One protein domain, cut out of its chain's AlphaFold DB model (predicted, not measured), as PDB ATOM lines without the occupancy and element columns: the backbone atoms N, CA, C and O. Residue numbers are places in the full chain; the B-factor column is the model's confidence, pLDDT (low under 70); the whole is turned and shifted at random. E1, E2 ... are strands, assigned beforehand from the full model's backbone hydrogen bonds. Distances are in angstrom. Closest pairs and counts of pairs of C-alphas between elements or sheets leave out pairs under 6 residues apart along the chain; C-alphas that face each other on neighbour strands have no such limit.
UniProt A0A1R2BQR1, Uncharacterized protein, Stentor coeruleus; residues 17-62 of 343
ATOM      1  N   PHE A  17     -35.286  -9.849   6.022       96.31
ATOM      2  CA  PHE A  17     -35.207  -8.390   6.119       96.31
ATOM      3  C   PHE A  17     -34.962  -7.807   4.734       96.31
ATOM      4  O   PHE A  17     -33.896  -8.017   4.164       96.31
ATOM      5  N   GLN A  18     -35.933  -7.071   4.204       95.06
ATOM      6  CA  GLN A  18     -35.858  -6.550   2.839       95.06
ATOM      7  C   GLN A  18     -36.358  -5.116   2.758       95.06
ATOM      8  O   GLN A  18     -37.231  -4.698   3.527       95.06
ATOM      9  N   CYS A  19     -35.845  -4.362   1.789       94.81
ATOM     10  CA  CYS A  19     -36.403  -3.044   1.518       94.81
ATOM     11  C   CYS A  19     -37.783  -3.151   0.879       94.81
ATOM     12  O   CYS A  19     -38.002  -3.874  -0.094       94.81
ATOM     13  N   SER A  20     -38.725  -2.380   1.413       89.44
ATOM     14  CA  SER A  20     -40.035  -2.234   0.809       89.44
ATOM     15  C   SER A  20     -39.914  -1.471  -0.506       89.44
ATOM     16  O   SER A  20     -39.460  -0.328  -0.543       89.44
ATOM     17  N   ASN A  21     -40.384  -2.088  -1.587       75.12
ATOM     18  CA  ASN A  21     -40.506  -1.443  -2.898       75.12
ATOM     19  C   ASN A  21     -41.754  -0.547  -3.008       75.12
ATOM     20  O   ASN A  21     -41.953   0.121  -4.023       75.12
ATOM     21  N   PHE A  22     -42.607  -0.537  -1.979       67.38
ATOM     22  CA  PHE A  22     -43.858   0.216  -1.936       67.38
ATOM     23  C   PHE A  22     -43.960   1.032  -0.645       67.38
ATOM     24  O   PHE A  22     -43.273   0.757   0.341       67.38
ATOM     25  N   ALA A  23     -44.842   2.034  -0.638       69.31
ATOM     26  CA  ALA A  23     -45.218   2.691   0.606       69.31
ATOM     27  C   ALA A  23     -45.801   1.640   1.562       69.31
ATOM     28  O   ALA A  23     -46.710   0.902   1.181       69.31
ATOM     29  N   LEU A  24     -45.248   1.562   2.773       79.75
ATOM     30  CA  LEU A  24     -45.766   0.686   3.821       79.75
ATOM     31  C   LEU A  24     -47.205   1.091   4.188       79.75
ATOM     32  O   LEU A  24     -47.626   2.225   3.946       79.75
ATOM     33  N   ASN A  25     -47.959   0.150   4.761       70.62
ATOM     34  CA  ASN A  25     -49.411   0.237   4.958       70.62
ATOM     35  C   ASN A  25     -49.893   1.442   5.787       70.62
ATOM     36  O   ASN A  25     -51.079   1.781   5.747       70.62
ATOM     37  N   SER A  26     -49.003   2.111   6.521       76.56
ATOM     38  CA  SER A  26     -49.330   3.308   7.289       76.56
ATOM     39  C   SER A  26     -48.321   4.441   7.092       76.56
ATOM     40  O   SER A  26     -47.126   4.242   6.860       76.56
ATOM     41  N   THR A  27     -48.824   5.675   7.180       79.56
ATOM     42  CA  THR A  27     -48.005   6.887   7.091       79.56
ATOM     43  C   THR A  27     -46.903   6.846   8.147       79.56
ATOM     44  O   THR A  27     -47.193   6.672   9.328       79.56
ATOM     45  N   ASN A  28     -45.656   7.082   7.729       86.25
ATOM     46  CA  ASN A  28     -44.484   7.144   8.611       86.25
ATOM     47  C   ASN A  28     -44.078   5.800   9.253       86.25
ATOM     48  O   ASN A  28     -43.316   5.787  10.217       86.25
ATOM     49  N   GLN A  29     -44.569   4.673   8.736       92.25
ATOM     50  CA  GLN A  29     -44.072   3.349   9.105       92.25
ATOM     51  C   GLN A  29     -42.684   3.116   8.504       92.25
ATOM     52  O   GLN A  29     -42.437   3.474   7.353       92.25
ATOM     53  N   CYS A  30     -41.787   2.517   9.282       94.00
ATOM     54  CA  CYS A  30     -40.423   2.179   8.863       94.00
ATOM     55  C   CYS A  30     -40.144   0.677   8.882       94.00
ATOM     56  O   CYS A  30     -39.208   0.217   8.231       94.00
ATOM     57  N   ARG A  31     -40.972  -0.090   9.599       94.69
ATOM     58  CA  ARG A  31     -40.966  -1.547   9.577       94.69
ATOM     59  C   ARG A  31     -42.387  -2.075   9.620       94.69
ATOM     60  O   ARG A  31     -43.171  -1.698  10.492       94.69
ATOM     61  N   GLU A  32     -42.677  -2.969   8.694       94.88
ATOM     62  CA  GLU A  32     -43.864  -3.809   8.699       94.88
ATOM     63  C   GLU A  32     -43.444  -5.267   8.883       94.88
ATOM     64  O   GLU A  32     -42.585  -5.762   8.150       94.88
ATOM     65  N   GLN A  33     -44.060  -5.949   9.845       93.19
ATOM     66  CA  GLN A  33     -43.846  -7.361  10.114       93.19
ATOM     67  C   GLN A  33     -45.032  -8.197   9.616       93.19
ATOM     68  O   GLN A  33     -46.146  -8.114  10.129       93.19
ATOM     69  N   VAL A  34     -44.767  -9.107   8.677       91.56
ATOM     70  CA  VAL A  34     -45.721 -10.131   8.234       91.56
ATOM     71  C   VAL A  34     -45.124 -11.510   8.492       91.56
ATOM     72  O   VAL A  34     -44.356 -12.051   7.695       91.56
ATOM     73  N   GLY A  35     -45.457 -12.092   9.646       91.62
ATOM     74  CA  GLY A  35     -44.845 -13.339  10.106       91.62
ATOM     75  C   GLY A  35     -43.350 -13.148  10.386       91.62
ATOM     76  O   GLY A  35     -42.984 -12.434  11.316       91.62
ATOM     77  N   LEU A  36     -42.500 -13.794   9.582       92.88
ATOM     78  CA  LEU A  36     -41.034 -13.678   9.640       92.88
ATOM     79  C   LEU A  36     -40.460 -12.755   8.554       92.88
ATOM     80  O   LEU A  36     -39.251 -12.719   8.363       92.88
ATOM     81  N   ILE A  37     -41.308 -12.037   7.819       94.38
ATOM     82  CA  ILE A  37     -40.882 -11.084   6.795       94.38
ATOM     83  C   ILE A  37     -40.970  -9.676   7.381       94.38
ATOM     84  O   ILE A  37     -42.039  -9.259   7.825       94.38
ATOM     85  N   PHE A  38     -39.857  -8.952   7.350       94.88
ATOM     86  CA  PHE A  38     -39.723  -7.565   7.776       94.88
ATOM     87  C   PHE A  38     -39.492  -6.688   6.542       94.88
ATOM     88  O   PHE A  38     -38.406  -6.689   5.957       94.88
ATOM     89  N   ASN A  39     -40.521  -5.941   6.145       95.31
ATOM     90  CA  ASN A  39     -40.429  -4.950   5.075       95.31
ATOM     91  C   ASN A  39     -39.991  -3.616   5.677       95.31
ATOM     92  O   ASN A  39     -40.660  -3.078   6.563       95.31
ATOM     93  N   LEU A  40     -38.871  -3.080   5.202       95.31
ATOM     94  CA  LEU A  40     -38.231  -1.903   5.777       95.31
ATOM     95  C   LEU A  40     -38.312  -0.699   4.843       95.31
ATOM     96  O   LEU A  40     -38.111  -0.816   3.636       95.31
ATOM     97  N   ALA A  41     -38.539   0.480   5.409       93.62
ATOM     98  CA  ALA A  41     -38.463   1.747   4.698       93.62
ATOM     99  C   ALA A  41     -37.599   2.728   5.493       93.62
ATOM    100  O   ALA A  41     -37.776   2.894   6.700       93.62
ATOM    101  N   VAL A  42     -36.663   3.383   4.804       92.00
ATOM    102  CA  VAL A  42     -35.805   4.403   5.412       92.00
ATOM    103  C   VAL A  42     -36.649   5.602   5.832       92.00
ATOM    104  O   VAL A  42     -37.483   6.109   5.079       92.00
ATOM    105  N   CYS A  43     -36.393   6.087   7.040       90.81
ATOM    106  CA  CYS A  43     -37.028   7.268   7.589       90.81
ATOM    107  C   CYS A  43     -36.486   8.543   6.935       90.81
ATOM    108  O   CYS A  43     -35.430   9.050   7.305       90.81
ATOM    109  N   SER A  44     -37.217   9.071   5.952       84.69
ATOM    110  CA  SER A  44     -36.788  10.218   5.139       84.69
ATOM    111  C   SER A  44     -37.421  11.556   5.543       84.69
ATOM    112  O   SER A  44     -37.239  12.559   4.852       84.69
ATOM    113  N   GLN A  45     -38.219  11.597   6.616       85.75
ATOM    114  CA  GLN A  45     -38.821  12.844   7.087       85.75
ATOM    115  C   GLN A  45     -37.800  13.681   7.860       85.75
ATOM    116  O   GLN A  45     -37.041  13.147   8.657       85.75
ATOM    117  N   TYR A  46     -37.840  15.008   7.688       85.31
ATOM    118  CA  TYR A  46     -36.833  15.930   8.236       85.31
ATOM    119  C   TYR A  46     -36.566  15.762   9.744       85.31
ATOM    120  O   TYR A  46     -35.418  15.815  10.168       85.31
ATOM    121  N   TYR A  47     -37.614  15.550  10.550       87.75
ATOM    122  CA  TYR A  47     -37.477  15.352  12.000       87.75
ATOM    123  C   TYR A  47     -37.494  13.877  12.418       87.75
ATOM    124  O   TYR A  47     -36.856  13.510  13.402       87.75
ATOM    125  N   TYR A  48     -38.213  13.026  11.685       90.75
ATOM    126  CA  TYR A  48     -38.413  11.621  12.031       90.75
ATOM    127  C   TYR A  48     -37.500  10.752  11.171       90.75
ATOM    128  O   TYR A  48     -37.938  10.204  10.163       90.75
ATOM    129  N   THR A  49     -36.221  10.687  11.546       90.94
ATOM    130  CA  THR A  49     -35.155  10.007  10.788       90.94
ATOM    131  C   THR A  49     -34.722   8.674  11.398       90.94
ATOM    132  O   THR A  49     -33.841   8.013  10.857       90.94
ATOM    133  N   TYR A  50     -35.325   8.253  12.513       92.56
ATOM    134  CA  TYR A  50     -34.918   7.045  13.226       92.56
ATOM    135  C   TYR A  50     -36.002   5.971  13.195       92.56
ATOM    136  O   TYR A  50     -37.145   6.228  13.562       92.56
ATOM    137  N   CYS A  51     -35.624   4.754  12.803       94.06
ATOM    138  CA  CYS A  51     -36.467   3.572  12.933       94.06
ATOM    139  C   CYS A  51     -36.001   2.757  14.139       94.06
ATOM    140  O   CYS A  51     -34.875   2.259  14.157       94.06
ATOM    141  N   GLN A  52     -36.856   2.607  15.151       92.38
ATOM    142  CA  GLN A  52     -36.507   1.833  16.339       92.38
ATOM    143  C   GLN A  52     -36.256   0.367  15.973       92.38
ATOM    144  O   GLN A  52     -37.132  -0.300  15.418       92.38
ATOM    145  N   GLN A  53     -35.077  -0.150  16.321       88.31
ATOM    146  CA  GLN A  53     -34.748  -1.563  16.137       88.31
ATOM    147  C   GLN A  53     -35.674  -2.461  16.964       88.31
ATOM    148  O   GLN A  53     -36.070  -2.126  18.080       88.31
ATOM    149  N   GLY A  54     -36.029  -3.605  16.393       88.31
ATOM    150  CA  GLY A  54     -36.948  -4.568  16.982       88.31
ATOM    151  C   GLY A  54     -37.501  -5.503  15.917       88.31
ATOM    152  O   GLY A  54     -37.051  -5.466  14.767       88.31
ATOM    153  N   TYR A  55     -38.476  -6.315  16.313       87.88
ATOM    154  CA  TYR A  55     -39.141  -7.267  15.426       87.88
ATOM    155  C   TYR A  55     -40.599  -6.872  15.154       87.88
ATOM    156  O   TYR A  55     -41.061  -7.056  14.042       87.88
ATOM    157  N   ASP A  56     -41.284  -6.202  16.080       92.38
ATOM    158  CA  ASP A  56     -42.655  -5.721  15.850       92.38
ATOM    159  C   ASP A  56     -42.723  -4.557  14.851       92.38
ATOM    160  O   ASP A  56     -41.709  -3.908  14.580       92.38
ATOM    161  N   ASP A  57     -43.917  -4.240  14.346       92.75
ATOM    162  CA  ASP A  57     -44.152  -3.036  13.541       92.75
ATOM    163  C   ASP A  57     -43.547  -1.784  14.197       92.75
ATOM    164  O   ASP A  57     -43.671  -1.564  15.405       92.75
ATOM    165  N   ALA A  58     -42.903  -0.934  13.393       94.50
ATOM    166  CA  ALA A  58     -42.310   0.306  13.881       94.50
ATOM    167  C   ALA A  58     -42.520   1.484  12.941       94.50
ATOM    168  O   ALA A  58     -42.685   1.353  11.727       94.50
ATOM    169  N   TYR A  59     -42.455   2.661  13.550       94.50
ATOM    170  CA  TYR A  59     -42.693   3.950  12.927       94.50
ATOM    171  C   TYR A  59     -41.461   4.826  13.091       94.50
ATOM    172  O   TYR A  59     -40.723   4.688  14.068       94.50
ATOM    173  N   CYS A  60     -41.250   5.737  12.149       94.50
ATOM    174  CA  CYS A  60     -40.168   6.696  12.252       94.50
ATOM    175  C   CYS A  60     -40.405   7.625  13.440       94.50
ATOM    176  O   CYS A  60     -41.431   8.307  13.528       94.50
ATOM    177  N   THR A  61     -39.430   7.689  14.333       94.31
ATOM    178  CA  THR A  61     -39.423   8.584  15.484       94.31
ATOM    179  C   THR A  61     -38.304   9.608  15.347       94.31
ATOM    180  O   THR A  61     -37.461   9.543  14.448       94.31
ATOM    181  N   LEU A  62     -38.291  10.574  16.265       92.38
ATOM    182  CA  LEU A  62     -37.092  11.366  16.508       92.38
ATOM    183  C   LEU A  62     -35.926  10.416  16.848       92.38
ATOM    184  O   LEU A  62     -36.164   9.402  17.523       92.38
TER     185      LEU A  62
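AT A GLANCE: This is residues 17 to 62 of the 343 residues of an uncharacterized protein of Stentor coeruleus (UniProt A0A1R2BQR1). With little regular structure, this is a small twisted sheet of four short strands joined by loops: the hairpin E2 and E3 forms its middle, E1 edges E3, and the long loop of residues 41 to 57 folds back to set E4 beside E2. The printed part has 46 residues, 17 of them in E1 to E4, with no named helix; the mixed sheet runs E1, E3, E2, E4. It is all strand and compact, with a radius of gyration of the C-alphas of 9.7 A and spans of 30 by 21 by 15 A.

IN THESE COORDINATES: E1, residues 17 to 19, begins at C-alpha (-35.207, -8.390, 6.119). E2, residues 29 to 34, is 13.6 A long. E3 is residues 37 to 40; E4, residues 58 to 61, ends at C-alpha (-39.423, 8.584, 15.484).

HOW THE PARTS SIT: E1 and E3 are parallel, with N 40 and O 18 at 2.8 A. E3 and E2 are antiparallel, with N 32 and O 39 at 2.9 A. E2 and E4 are antiparallel, with N 58 and O 31 at 3.0 A.

THE WHOLE: The C-alphas farthest apart, of Gly 35 and Tyr 46, are 30.4 A apart. The printed part has no cut. The link E3 to E4 is long. Residues 22 to 23 have pLDDT under 70.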